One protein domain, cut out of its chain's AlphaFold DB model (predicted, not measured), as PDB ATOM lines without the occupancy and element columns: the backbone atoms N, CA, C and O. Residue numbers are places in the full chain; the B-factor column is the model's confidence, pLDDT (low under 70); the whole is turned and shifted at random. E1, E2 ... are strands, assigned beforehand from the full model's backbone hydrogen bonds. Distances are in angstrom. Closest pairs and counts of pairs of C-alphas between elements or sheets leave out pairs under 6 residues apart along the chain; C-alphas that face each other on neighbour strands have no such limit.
ATOM      1  N   LEU A 432     189.661 205.648 109.335       97.50
ATOM      2  CA  LEU A 432     189.919 204.209 109.371       97.50
ATOM      3  C   LEU A 432     188.698 203.415 109.858       97.50
ATOM      4  O   LEU A 432     188.134 203.705 110.916       97.50
ATOM      5  N   HIS A 433     188.314 202.373 109.117       97.81
ATOM      6  CA  HIS A 433     187.197 201.485 109.454       97.81
ATOM      7  C   HIS A 433     187.708 200.123 109.941       97.81
ATOM      8  O   HIS A 433     187.958 199.212 109.150       97.81
ATOM      9  N   LEU A 434     187.844 199.968 111.259       98.31
ATOM     10  CA  LEU A 434     188.271 198.708 111.866       98.31
ATOM     11  C   LEU A 434     187.157 197.658 111.772       98.31
ATOM     12  O   LEU A 434     186.025 197.884 112.210       98.31
ATOM     13  N   GLY A 435     187.494 196.511 111.193       97.75
ATOM     14  CA  GLY A 435     186.690 195.300 111.172       97.75
ATOM     15  C   GLY A 435     186.878 194.488 112.449       97.75
ATOM     16  O   GLY A 435     186.807 195.013 113.558       97.75
ATOM     17  N   THR A 436     187.094 193.187 112.293       97.94
ATOM     18  CA  THR A 436     187.476 192.288 113.380       97.94
ATOM     19  C   THR A 436     188.986 192.383 113.579       97.94
ATOM     20  O   THR A 436     189.750 192.176 112.639       97.94
ATOM     21  N   ILE A 437     189.416 192.672 114.806       98.44
ATOM     22  CA  ILE A 437     190.830 192.781 115.175       98.44
ATOM     23  C   ILE A 437     191.113 191.768 116.282       98.44
ATOM     24  O   ILE A 437     190.515 191.848 117.353       98.44
ATOM     25  N   THR A 438     192.025 190.832 116.039       98.19
ATOM     26  CA  THR A 438     192.507 189.874 117.042       98.19
ATOM     27  C   THR A 438     194.011 190.028 117.204       98.19
ATOM     28  O   THR A 438     194.754 189.889 116.234       98.19
ATOM     29  N   THR A 439     194.474 190.305 118.423       97.88
ATOM     30  CA  THR A 439     195.902 190.294 118.760       97.88
ATOM     31  C   THR A 439     196.173 189.550 120.066       97.88
ATOM     32  O   THR A 439     195.366 189.585 120.994       97.88
ATOM     33  N   THR A 440     197.310 188.853 120.166       95.00
ATOM     34  CA  THR A 440     197.698 188.168 121.421       95.00
ATOM     35  C   THR A 440     198.364 189.113 122.427       95.00
ATOM     36  O   THR A 440     198.272 188.901 123.635       95.00
ATOM     37  N   GLY A 441     198.993 190.176 121.929       96.12
ATOM     38  CA  GLY A 441     199.484 191.337 122.661       96.12
ATOM     39  C   GLY A 441     198.783 192.623 122.218       96.12
ATOM     40  O   GLY A 441     197.620 192.609 121.812       96.12
ATOM     41  N   ASP A 442     199.481 193.750 122.326       96.44
ATOM     42  CA  ASP A 442     198.866 195.078 122.233       96.44
ATOM     43  C   ASP A 442     198.429 195.489 120.818       96.44
ATOM     44  O   ASP A 442     199.073 195.165 119.814       96.44
ATOM     45  N   LEU A 443     197.351 196.272 120.777       98.12
ATOM     46  CA  LEU A 443     196.854 196.994 119.613       98.12
ATOM     47  C   LEU A 443     197.029 198.504 119.822       98.12
ATOM     48  O   LEU A 443     196.588 199.060 120.828       98.12
ATOM     49  N   ARG A 444     197.604 199.185 118.831       97.69
ATOM     50  CA  ARG A 444     197.709 200.646 118.754       97.69
ATOM     51  C   ARG A 444     197.193 201.122 117.398       97.69
ATOM     52  O   ARG A 444     197.641 200.617 116.372       97.69
ATOM     53  N   VAL A 445     196.281 202.089 117.376       98.12
ATOM     54  CA  VAL A 445     195.693 202.614 116.130       98.12
ATOM     55  C   VAL A 445     195.574 204.133 116.183       98.12
ATOM     56  O   VAL A 445     195.020 204.658 117.144       98.12
ATOM     57  N   SER A 446     196.022 204.834 115.143       97.19
ATOM     58  CA  SER A 446     195.782 206.270 114.929       97.19
ATOM     59  C   SER A 446     195.208 206.544 113.540       97.19
ATOM     60  O   SER A 446     195.723 206.015 112.555       97.19
ATOM     61  N   ALA A 447     194.184 207.392 113.451       96.94
ATOM     62  CA  ALA A 447     193.590 207.808 112.180       96.94
ATOM     63  C   ALA A 447     193.232 209.302 112.180       96.94
ATOM     64  O   ALA A 447     192.483 209.761 113.052       96.94
ATOM     65  N   ASP A 448     193.744 210.063 111.214       94.38
ATOM     66  CA  ASP A 448     193.679 211.530 111.259       94.38
ATOM     67  C   ASP A 448     192.272 212.072 110.941       94.38
ATOM     68  O   ASP A 448     191.784 212.955 111.646       94.38
ATOM     69  N   ALA A 449     191.556 211.509 109.961       93.81
ATOM     70  CA  ALA A 449     190.223 212.002 109.576       93.81
ATOM     71  C   ALA A 449     189.031 211.359 110.330       93.81
ATOM     72  O   ALA A 449     187.906 211.860 110.243       93.81
ATOM     73  N   GLY A 450     189.238 210.279 111.090       95.75
ATOM     74  CA  GLY A 450     188.192 209.617 111.890       95.75
ATOM     75  C   GLY A 450     188.511 208.156 112.214       95.75
ATOM     76  O   GLY A 450     189.337 207.542 111.544       95.75
ATOM     77  N   LEU A 451     187.846 207.572 113.216       98.00
ATOM     78  CA  LEU A 451     188.035 206.163 113.581       98.00
ATOM     79  C   LEU A 451     186.705 205.472 113.877       98.00
ATOM     80  O   LEU A 451     185.998 205.804 114.829       98.00
ATOM     81  N   ARG A 452     186.389 204.460 113.076       98.12
ATOM     82  CA  ARG A 452     185.115 203.749 113.101       98.12
ATOM     83  C   ARG A 452     185.310 202.291 113.505       98.12
ATOM     84  O   ARG A 452     186.084 201.579 112.868       98.12
ATOM     85  N   LEU A 453     184.546 201.823 114.495       98.25
ATOM     86  CA  LEU A 453     184.498 200.406 114.872       98.25
ATOM     87  C   LEU A 453     183.307 199.726 114.185       98.25
ATOM     88  O   LEU A 453     182.148 200.088 114.413       98.25
ATOM     89  N   GLY A 454     183.612 198.746 113.331       95.44
ATOM     90  CA  GLY A 454     182.665 197.916 112.578       95.44
ATOM     91  C   GLY A 454     182.762 196.412 112.875       95.44
ATOM     92  O   GLY A 454     181.967 195.641 112.337       95.44
ATOM     93  N   GLY A 455     183.697 195.984 113.725       95.69
ATOM     94  CA  GLY A 455     183.800 194.622 114.253       95.69
ATOM     95  C   GLY A 455     184.435 194.583 115.648       95.69
ATOM     96  O   GLY A 455     184.790 195.616 116.215       95.69
ATOM     97  N   LEU A 456     184.517 193.382 116.225       97.44
ATOM     98  CA  LEU A 456     185.064 193.169 117.567       97.44
ATOM     99  C   LEU A 456     186.586 193.352 117.573       97.44
ATOM    100  O   LEU A 456     187.284 192.724 116.775       97.44
ATOM    101  N   ILE A 457     187.089 194.134 118.526       98.56
ATOM    102  CA  ILE A 457     188.504 194.167 118.901       98.56
ATOM    103  C   ILE A 457     188.725 193.214 120.083       98.56
ATOM    104  O   ILE A 457     187.989 193.276 121.066       98.56
ATOM    105  N   ASN A 458     189.747 192.363 120.015       98.06
ATOM    106  CA  ASN A 458     190.205 191.510 121.111       98.06
ATOM    107  C   ASN A 458     191.741 191.515 121.175       98.06
ATOM    108  O   ASN A 458     192.379 191.113 120.203       98.06
ATOM    109  N   ALA A 459     192.329 191.977 122.284       97.81
ATOM    110  CA  ALA A 459     193.770 192.249 122.374       97.81
ATOM    111  C   ALA A 459     194.370 192.057 123.788       97.81
ATOM    112  O   ALA A 459     193.675 191.742 124.757       97.81
ATOM    113  N   GLY A 460     195.678 192.310 123.917       95.31
ATOM    114  CA  GLY A 460     196.357 192.581 125.189       95.31
ATOM    115  C   GLY A 460     195.834 193.877 125.817       95.31
ATOM    116  O   GLY A 460     194.872 193.850 126.587       95.31
ATOM    117  N   ASN A 461     196.445 195.006 125.453       95.31
ATOM    118  CA  ASN A 461     195.912 196.359 125.631       95.31
ATOM    119  C   ASN A 461     195.452 196.953 124.287       95.31
ATOM    120  O   ASN A 461     195.849 196.472 123.224       95.31
ATOM    121  N   VAL A 462     194.636 198.010 124.327       97.44
ATOM    122  CA  VAL A 462     194.116 198.698 123.129       97.44
ATOM    123  C   VAL A 462     194.230 200.213 123.285       97.44
ATOM    124  O   VAL A 462     193.410 200.820 123.964       97.44
ATOM    125  N   ASP A 463     195.190 200.853 122.623       96.94
ATOM    126  CA  ASP A 463     195.222 202.316 122.507       96.94
ATOM    127  C   ASP A 463     194.706 202.748 121.121       96.94
ATOM    128  O   ASP A 463     195.383 202.579 120.105       96.94
ATOM    129  N   LEU A 464     193.515 203.343 121.071       98.00
ATOM    130  CA  LEU A 464     192.939 203.960 119.873       98.00
ATOM    131  C   LEU A 464     193.123 205.480 119.914       98.00
ATOM    132  O   LEU A 464     192.995 206.078 120.982       98.00
ATOM    133  N   ALA A 465     193.350 206.126 118.771       97.25
ATOM    134  CA  ALA A 465     193.409 207.578 118.647       97.25
ATOM    135  C   ALA A 465     192.775 208.086 117.348       97.25
ATOM    136  O   ALA A 465     192.927 207.473 116.289       97.25
ATOM    137  N   THR A 466     192.118 209.246 117.405       96.88
ATOM    138  CA  THR A 466     191.719 209.978 116.197       96.88
ATOM    139  C   THR A 466     191.611 211.487 116.418       96.88
ATOM    140  O   THR A 466     191.255 211.948 117.505       96.88
ATOM    141  N   ALA A 467     191.932 212.255 115.373       93.31
ATOM    142  CA  ALA A 467     191.674 213.694 115.313       93.31
ATOM    143  C   ALA A 467     190.274 214.033 114.758       93.31
ATOM    144  O   ALA A 467     189.744 215.115 115.036       93.31
ATOM    145  N   GLY A 468     189.658 213.094 114.033       95.19
ATOM    146  CA  GLY A 468     188.268 213.146 113.592       95.19
ATOM    147  C   GLY A 468     187.294 212.483 114.573       95.19
ATOM    148  O   GLY A 468     187.537 212.393 115.774       95.19
ATOM    149  N   ILE A 469     186.153 212.032 114.050       96.94
ATOM    150  CA  ILE A 469     185.064 211.467 114.860       96.94
ATOM    151  C   ILE A 469     185.356 210.002 115.208       96.94
ATOM    152  O   ILE A 469     185.656 209.198 114.322       96.94
ATOM    153  N   PHE A 470     185.199 209.643 116.484       98.25
ATOM    154  CA  PHE A 470     185.126 208.252 116.932       98.25
ATOM    155  C   PHE A 470     183.693 207.717 116.821       98.25
ATOM    156  O   PHE A 470     182.749 208.315 117.344       98.25
ATOM    157  N   ASP A 471     183.532 206.586 116.133       98.00
ATOM    158  CA  ASP A 471     182.237 206.009 115.755       98.00
ATOM    159  C   ASP A 471     182.176 204.501 116.056       98.00
ATOM    160  O   ASP A 471     182.424 203.655 115.192       98.00
ATOM    161  N   ASN A 472     181.846 204.148 117.300       97.88
ATOM    162  CA  ASN A 472     181.563 202.775 117.707       97.88
ATOM    163  C   ASN A 472     180.105 202.399 117.397       97.88
ATOM    164  O   ASN A 472     179.182 202.839 118.085       97.88
ATOM    165  N   ARG A 473     179.901 201.502 116.420       89.69
ATOM    166  CA  ARG A 473     178.580 200.903 116.130       89.69
ATOM    167  C   ARG A 473     178.486 199.405 116.438       89.69
ATOM    168  O   ARG A 473     177.527 198.765 116.020       89.69
ATOM    169  N   VAL A 474     179.459 198.855 117.165       96.50
ATOM    170  CA  VAL A 474     179.489 197.443 117.595       96.50
ATOM    171  C   VAL A 474     178.797 197.259 118.951       96.50
ATOM    172  O   VAL A 474     178.202 196.214 119.199       96.50
ATOM    173  N   GLY A 475     178.812 198.289 119.803       96.00
ATOM    174  CA  GLY A 475     178.111 198.306 121.090       96.00
ATOM    175  C   GLY A 475     179.052 198.335 122.297       96.00
ATOM    176  O   GLY A 475     180.244 198.620 122.164       96.00
ATOM    177  N   SER A 476     178.526 197.997 123.477       96.31
ATOM    178  CA  SER A 476     179.279 197.989 124.743       96.31
ATOM    179  C   SER A 476     180.484 197.053 124.733       96.31
ATOM    180  O   SER A 476     181.481 197.303 125.401       96.31
ATOM    181  N   ASN A 477     180.396 195.984 123.945       94.44
ATOM    182  CA  ASN A 477     181.390 194.918 123.881       94.44
ATOM    183  C   ASN A 477     182.340 195.096 122.680       94.44
ATOM    184  O   ASN A 477     182.933 194.123 122.231       94.44
ATOM    185  N   ALA A 478     182.452 196.309 122.123       97.38
ATOM    186  CA  ALA A 478     183.284 196.589 120.947       97.38
ATOM    187  C   ALA A 478     184.776 196.294 121.160       97.38
ATOM    188  O   ALA A 478     185.474 195.953 120.205       97.38
ATOM    189  N   ILE A 479     185.253 196.422 122.404       98.00
ATOM    190  CA  ILE A 479     186.641 196.168 122.783       98.00
ATOM    191  C   ILE A 479     186.686 195.164 123.939       98.00
ATOM    192  O   ILE A 479     186.236 195.447 125.048       98.00
ATOM    193  N   SER A 480     187.274 194.004 123.663       96.25
ATOM    194  CA  SER A 480     187.710 192.997 124.623       96.25
ATOM    195  C   SER A 480     189.216 193.146 124.858       96.25
ATOM    196  O   SER A 480     189.986 193.364 123.921       96.25
ATOM    197  N   VAL A 481     189.640 193.025 126.113       95.88
ATOM    198  CA  VAL A 481     191.049 193.086 126.526       95.88
ATOM    199  C   VAL A 481     191.382 191.908 127.435       95.88
ATOM    200  O   VAL A 481     190.500 191.293 128.037       95.88
ATOM    201  N   SER A 482     192.670 191.597 127.543       91.69
ATOM    202  CA  SER A 482     193.168 190.566 128.456       91.69
ATOM    203  C   SER A 482     192.842 190.897 129.928       91.69
ATOM    204  O   SER A 482     192.628 192.063 130.249       91.69
ATOM    205  N   PRO A 483     192.846 189.929 130.872       88.00
ATOM    206  CA  PRO A 483     192.332 190.142 132.238       88.00
ATOM    207  C   PRO A 483     193.003 191.246 133.078       88.00
ATOM    208  O   PRO A 483     192.402 191.719 134.036       88.00
ATOM    209  N   ASN A 484     194.230 191.649 132.727       86.06
ATOM    210  CA  ASN A 484     194.955 192.781 133.329       86.06
ATOM    211  C   ASN A 484     195.183 193.937 132.328       86.06
ATOM    212  O   ASN A 484     195.960 194.851 132.603       86.06
ATOM    213  N   GLY A 485     194.581 193.848 131.143       92.06
ATOM    214  CA  GLY A 485     194.695 194.827 130.073       92.06
ATOM    215  C   GLY A 485     193.715 195.986 130.237       92.06
ATOM    216  O   GLY A 485     192.806 195.954 131.067       92.06
ATOM    217  N   HIS A 486     193.903 197.024 129.431       93.56
ATOM    218  CA  HIS A 486     193.034 198.198 129.390       93.56
ATOM    219  C   HIS A 486     192.832 198.671 127.949       93.56
ATOM    220  O   HIS A 486     193.667 198.412 127.078       93.56
ATOM    221  N   TRP A 487     191.752 199.416 127.712       96.19
ATOM    222  CA  TRP A 487     191.578 200.192 126.489       96.19
ATOM    223  C   TRP A 487     191.572 201.701 126.742       96.19
ATOM    224  O   TRP A 487     191.082 202.184 127.765       96.19
ATOM    225  N   ARG A 488     192.105 202.467 125.787       95.88
ATOM    226  CA  ARG A 488     192.022 203.928 125.742       95.88
ATOM    227  C   ARG A 488     191.500 204.393 124.397       95.88
ATOM    228  O   ARG A 488     191.901 203.875 123.359       95.88
ATOM    229  N   VAL A 489     190.652 205.415 124.421       97.50
ATOM    230  CA  VAL A 489     190.209 206.128 123.219       97.50
ATOM    231  C   VAL A 489     190.647 207.584 123.350       97.50
ATOM    232  O   VAL A 489     190.100 208.338 124.156       97.50
ATOM    233  N   ASN A 490     191.682 207.943 122.593       96.81
ATOM    234  CA  ASN A 490     192.340 209.246 122.587       96.81
ATOM    235  C   ASN A 490     191.692 210.141 121.518       96.81
ATOM    236  O   ASN A 490     191.660 209.785 120.340       96.81
ATOM    237  N   LEU A 491     191.174 211.298 121.922       97.06
ATOM    238  CA  LEU A 491     190.341 212.178 121.101       97.06
ATOM    239  C   LEU A 491     190.810 213.627 121.252       97.06
ATOM    240  O   LEU A 491     191.313 214.017 122.307       97.06
ATOM    241  N   LEU A 492     190.617 214.469 120.234       94.69
ATOM    242  CA  LEU A 492     190.988 215.883 120.364       94.69
ATOM    243  C   LEU A 492     190.055 216.651 121.309       94.69
ATOM    244  O   LEU A 492     190.529 217.424 122.134       94.69
ATOM    245  N   SER A 493     188.739 216.441 121.215       93.62
ATOM    246  CA  SER A 493     187.752 217.176 122.014       93.62
ATOM    247  C   SER A 493     186.465 216.362 122.214       93.62
ATOM    248  O   SER A 493     186.036 215.684 121.275       93.62
ATOM    249  N   PRO A 494     185.798 216.435 123.386       94.06
ATOM    250  CA  PRO A 494     184.540 215.720 123.634       94.06
ATOM    251  C   PRO A 494     183.367 216.209 122.766       94.06
ATOM    252  O   PRO A 494     182.358 215.517 122.663       94.06
ATOM    253  N   PHE A 495     183.485 217.375 122.123       91.25
ATOM    254  CA  PHE A 495     182.373 218.049 121.442       91.25
ATOM    255  C   PHE A 495     182.193 217.682 119.952       91.25
ATOM    256  O   PHE A 495     181.277 218.192 119.314       91.25
ATOM    257  N   GLN A 496     183.018 216.795 119.380       87.94
ATOM    258  CA  GLN A 496     183.011 216.467 117.937       87.94
ATOM    259  C   GLN A 496     181.877 215.510 117.483       87.94
ATOM    260  O   GLN A 496     181.947 214.954 116.392       87.94
ATOM    261  N   GLY A 497     180.825 215.302 118.284       92.88
ATOM    262  CA  GLY A 497     179.683 214.454 117.894       92.88
ATOM    263  C   GLY A 497     179.974 212.946 117.871       92.88
ATOM    264  O   GLY A 497     179.377 212.218 117.081       92.88
ATOM    265  N   HIS A 498     180.897 212.483 118.722       97.25
ATOM    266  CA  HIS A 498     181.311 211.078 118.835       97.25
ATOM    267  C   HIS A 498     180.153 210.120 119.151       97.25
ATOM    268  O   HIS A 498     179.259 210.433 119.939       97.25
ATOM    269  N   VAL A 499     180.225 208.902 118.608       97.50
ATOM    270  CA  VAL A 499     179.301 207.801 118.914       97.50
ATOM    271  C   VAL A 499     180.044 206.761 119.748       97.50
ATOM    272  O   VAL A 499     180.769 205.922 119.223       97.50
ATOM    273  N   PHE A 500     179.866 206.801 121.070       97.44
ATOM    274  CA  PHE A 500     180.557 205.891 121.996       97.44
ATOM    275  C   PHE A 500     179.961 204.472 122.041       97.44
ATOM    276  O   PHE A 500     180.616 203.537 122.497       97.44
ATOM    277  N   GLY A 501     178.727 204.283 121.563       96.19
ATOM    278  CA  GLY A 501     178.111 202.958 121.410       96.19
ATOM    279  C   GLY A 501     177.876 202.182 122.714       96.19
ATOM    280  O   GLY A 501     177.838 200.961 122.677       96.19
ATOM    281  N   ALA A 502     177.729 202.860 123.858       96.69
ATOM    282  CA  ALA A 502     177.652 202.249 125.195       96.69
ATOM    283  C   ALA A 502     178.925 201.485 125.647       96.69
ATOM    284  O   ALA A 502     178.855 200.646 126.546       96.69
ATOM    285  N   LEU A 503     180.085 201.762 125.031       97.56
ATOM    286  CA  LEU A 503     181.402 201.292 125.477       97.56
ATOM    287  C   LEU A 503     181.827 202.072 126.732       97.56
ATOM    288  O   LEU A 503     182.567 203.058 126.654       97.56
ATOM    289  N   ASP A 504     181.305 201.640 127.879       96.94
ATOM    290  CA  ASP A 504     181.522 202.290 129.168       96.94
ATOM    291  C   ASP A 504     182.919 201.977 129.724       96.94
ATOM    292  O   ASP A 504     183.319 200.822 129.877       96.94
ATOM    293  N   SER A 505     183.668 203.030 130.040       96.06
ATOM    294  CA  SER A 505     184.969 202.936 130.704       96.06
ATOM    295  C   SER A 505     184.859 202.600 132.196       96.06
ATOM    296  O   SER A 505     185.857 202.207 132.804       96.06
ATOM    297  N   GLY A 506     183.677 202.775 132.805       94.88
ATOM    298  CA  GLY A 506     183.449 202.667 134.250       94.88
ATOM    299  C   GLY A 506     184.185 203.739 135.064       94.88
ATOM    300  O   GLY A 506     184.382 203.578 136.266       94.88
ATOM    301  N   ASN A 507     184.657 204.796 134.402       94.38
ATOM    302  CA  ASN A 507     185.678 205.711 134.896       94.38
ATOM    303  C   ASN A 507     185.416 207.150 134.431       94.38
ATOM    304  O   ASN A 507     184.689 207.379 133.467       94.38
ATOM    305  N   THR A 508     186.030 208.129 135.094       93.56
ATOM    306  CA  THR A 508     186.124 209.500 134.566       93.56
ATOM    307  C   THR A 508     187.070 209.555 133.364       93.56
ATOM    308  O   THR A 508     187.996 208.737 133.244       93.56
ATOM    309  N   ALA A 509     186.847 210.521 132.475       93.75
ATOM    310  CA  ALA A 509     187.774 210.814 131.388       93.75
ATOM    311  C   ALA A 509     189.085 211.435 131.914       93.75
ATOM    312  O   ALA A 509     189.167 211.864 133.064       93.75
ATOM    313  N   LEU A 510     190.112 211.467 131.066       92.75
ATOM    314  CA  LEU A 510     191.339 212.239 131.289       92.75
ATOM    315  C   LEU A 510     191.373 213.434 130.331       92.75
ATOM    316  O   LEU A 510     190.897 213.327 129.199       92.75
ATOM    317  N   TRP A 511     191.944 214.550 130.776       93.31
ATOM    318  CA  TRP A 511     191.908 215.843 130.086       93.31
ATOM    319  C   TRP A 511     193.318 216.372 129.800       93.31
ATOM    320  O   TRP A 511     194.281 215.867 130.371       93.31
ATOM    321  N   ASN A 512     193.451 217.364 128.906       93.31
ATOM    322  CA  ASN A 512     194.733 217.983 128.508       93.31
ATOM    323  C   ASN A 512     195.845 216.980 128.102       93.31
ATOM    324  O   ASN A 512     197.030 217.310 128.090       93.31
ATOM    325  N   THR A 513     195.487 215.728 127.805       91.19
ATOM    326  CA  THR A 513     196.431 214.611 127.711       91.19
ATOM    327  C   THR A 513     196.738 214.340 126.237       91.19
ATOM    328  O   THR A 513     195.827 213.960 125.494       91.19
ATOM    329  N   PRO A 514     197.994 214.500 125.771       89.00
ATOM    330  CA  PRO A 514     198.353 214.191 124.391       89.00
ATOM    331  C   PRO A 514     198.121 212.712 124.082       89.00
ATOM    332  O   PRO A 514     198.460 211.848 124.897       89.00
ATOM    333  N   ALA A 515     197.588 212.420 122.893       86.06
ATOM    334  CA  ALA A 515     197.245 211.060 122.489       86.06
ATOM    335  C   ALA A 515     198.420 210.090 122.703       86.06
ATOM    336  O   ALA A 515     199.553 210.374 122.313       86.06
ATOM    337  N   PHE A 516     198.133 208.940 123.317       83.50
ATOM    338  CA  PHE A 516     199.109 207.906 123.681       83.50
ATOM    339  C   PHE A 516     200.166 208.278 124.734       83.50
ATOM    340  O   PHE A 516     201.109 207.508 124.936       83.50
ATOM    341  N   THR A 517     200.037 209.410 125.427       80.00
ATOM    342  CA  THR A 517     200.795 209.625 126.667       80.00
ATOM    343  C   THR A 517     200.299 208.614 127.697       80.00
ATOM    344  O   THR A 517     199.095 208.491 127.904       80.00
ATOM    345  N   ALA A 518     201.207 207.864 128.323       69.88
ATOM    346  CA  ALA A 518     200.840 206.867 129.325       69.88
ATOM    347  C   ALA A 518     200.407 207.578 130.624       69.88
ATOM    348  O   ALA A 518     201.253 208.204 131.267       69.88
ATOM    349  N   PRO A 519     199.124 207.509 131.029       67.75
ATOM    350  CA  PRO A 519     198.671 208.135 132.261       67.75
ATOM    351  C   PRO A 519     199.132 207.333 133.483       67.75
ATOM    352  O   PRO A 519     199.299 206.115 133.425       67.75
ATOM    353  N   THR A 520     199.227 208.004 134.629       66.69
ATOM    354  CA  THR A 520     199.414 207.368 135.948       66.69
ATOM    355  C   THR A 520     198.234 206.488 136.372       66.69
ATOM    356  O   THR A 520     198.363 205.676 137.288       66.69
ATOM    357  N   ASN A 521     197.074 206.659 135.732       70.06
ATOM    358  CA  ASN A 521     195.802 206.104 136.178       70.06
ATOM    359  C   ASN A 521     195.466 204.827 135.398       70.06
ATOM    360  O   ASN A 521     195.538 204.790 134.168       70.06
ATOM    361  N   SER A 522     195.068 203.781 136.121       77.44
ATOM    362  CA  SER A 522     194.715 202.478 135.556       77.44
ATOM    363  C   SER A 522     193.258 202.403 135.073       77.44
ATOM    364  O   SER A 522     192.436 203.303 135.306       77.44
ATOM    365  N   GLY A 523     192.952 201.290 134.399       89.19
ATOM    366  CA  GLY A 523     191.632 200.978 133.856       89.19
ATOM    367  C   GLY A 523     191.366 201.595 132.485       89.19
ATOM    368  O   GLY A 523     192.213 202.275 131.904       89.19
ATOM    369  N   ASN A 524     190.168 201.329 131.972       94.75
ATOM    370  CA  ASN A 524     189.711 201.843 130.685       94.75
ATOM    371  C   ASN A 524     189.464 203.357 130.763       94.75
ATOM    372  O   ASN A 524     188.991 203.841 131.794       94.75
ATOM    373  N   ARG A 525     189.770 204.111 129.699       94.12
ATOM    374  CA  ARG A 525     189.618 205.582 129.680       94.12
ATOM    375  C   ARG A 525     189.217 206.135 128.316       94.12
ATOM    376  O   ARG A 525     189.769 205.753 127.288       94.12
ATOM    377  N   TYR A 526     188.364 207.154 128.337       96.12
ATOM    378  CA  TYR A 526     188.376 208.186 127.301       96.12
ATOM    379  C   TYR A 526     189.406 209.253 127.686       96.12
ATOM    380  O   TYR A 526     189.508 209.623 128.856       96.12
ATOM    381  N   VAL A 527     190.203 209.695 126.718       95.06
ATOM    382  CA  VAL A 527     191.340 210.598 126.922       95.06
ATOM    383  C   VAL A 527     191.215 211.747 125.931       95.06
ATOM    384  O   VAL A 527     191.099 211.508 124.731       95.06
ATOM    385  N   PHE A 528     191.228 212.982 126.417       95.38
ATOM    386  CA  PHE A 528     191.039 214.176 125.604       95.38
ATOM    387  C   PHE A 528     192.275 215.074 125.642       95.38
ATOM    388  O   PHE A 528     192.754 215.437 126.716       95.38
ATOM    389  N   ALA A 529     192.749 215.489 124.465       94.12
ATOM    390  CA  ALA A 529     193.822 216.479 124.342       94.12
ATOM    391  C   ALA A 529     193.358 217.908 124.694       94.12
ATOM    392  O   ALA A 529     194.175 218.780 124.971       94.12
TER     393      ALA A 529
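What this domain is: This is residues 432 to 529 of the 935 residues of an uncharacterized protein of Stenotrophomonas sp. KCTC 12332 (UniProt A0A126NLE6). The chain is wound in stacked turns, a short solenoid with three walls: the first part of E1 with E3 and E6, the last part of E1 with E4 and E7, and E2 with E5, E8 and E9. The long stretch of residues 492 to 524 runs at first beside E6 and then loops on before E9 joins the third wall. The printed part has 98 residues with no named helix and nine named strands, E1 to E9 in chain order, in two parallel sheets, E6 E3 E1 E4 E7 and E2 E5 E8 E9. The class is all strand, though only 41 of the 98 residues are in named elements. The whole is compact and rounded, with a radius of gyration of the C-alphas of 12.1 A and spans of 30 by 29 by 21 A.

Where its parts are: In the larger sheet, E1 is residues 432 to 439, 17.8 A long, from C-alpha 432 at (189.919, 204.209, 109.371); it bends by 74 degrees at residue 436. E3 is residues 450 to 453, E6 is 469 to 472, E4 is 457 to 459 and E7 is 479 to 481. In the other sheet, E2, residues 443 to 447, and E5, residues 462 to 466, are each 13.5 A long. E8, residues 487 to 491, is 13.2 A long, and E9, residues 525 to 528, ends with C-alpha 528 at (191.039, 214.176, 125.604).

How they stand to each other: The larger sheet is curled like part of a barrel, its way across turning by 175 degrees, and its edge strands are E6 and E7. Pairing along E1 is staggered: residues 432 to 434 pair with E3, where N 434 and O 452 are 2.9 A apart, and residues 437 to 438 pair with E4, where N 458 and O 437 are 2.8 A apart. E6 and E3 are parallel at 1 degree, with N 453 and O 471 at 2.9 A. E4 and E7 are parallel at 13 degrees, with N 480 and O 457 at 2.8 A. The two sheets form a sandwich, two sheets face to face, with facing parts 8.7 A centre to centre. In the second sheet the neighbour strands are parallel, with backbone N and O within hydrogen-bond range across each pair: N 465 and O 445 at 2.8 A between E2 and E5, N 488 and O 462 at 2.8 A between E5 and E8, and N 491 and O 527 at 2.8 A between E8 and E9. E1 and E9 are apart.

The domain as a whole: The C-alphas farthest apart are those of Thr 440 and Phe 495, 33.6 A. The printed part has no cut. The link from E8 to E9, 33 residues, is long; E6 to E7 is short, and the others are tight. The mean pLDDT of the printed part is 93.9, and residues 518 to 520 are under 70.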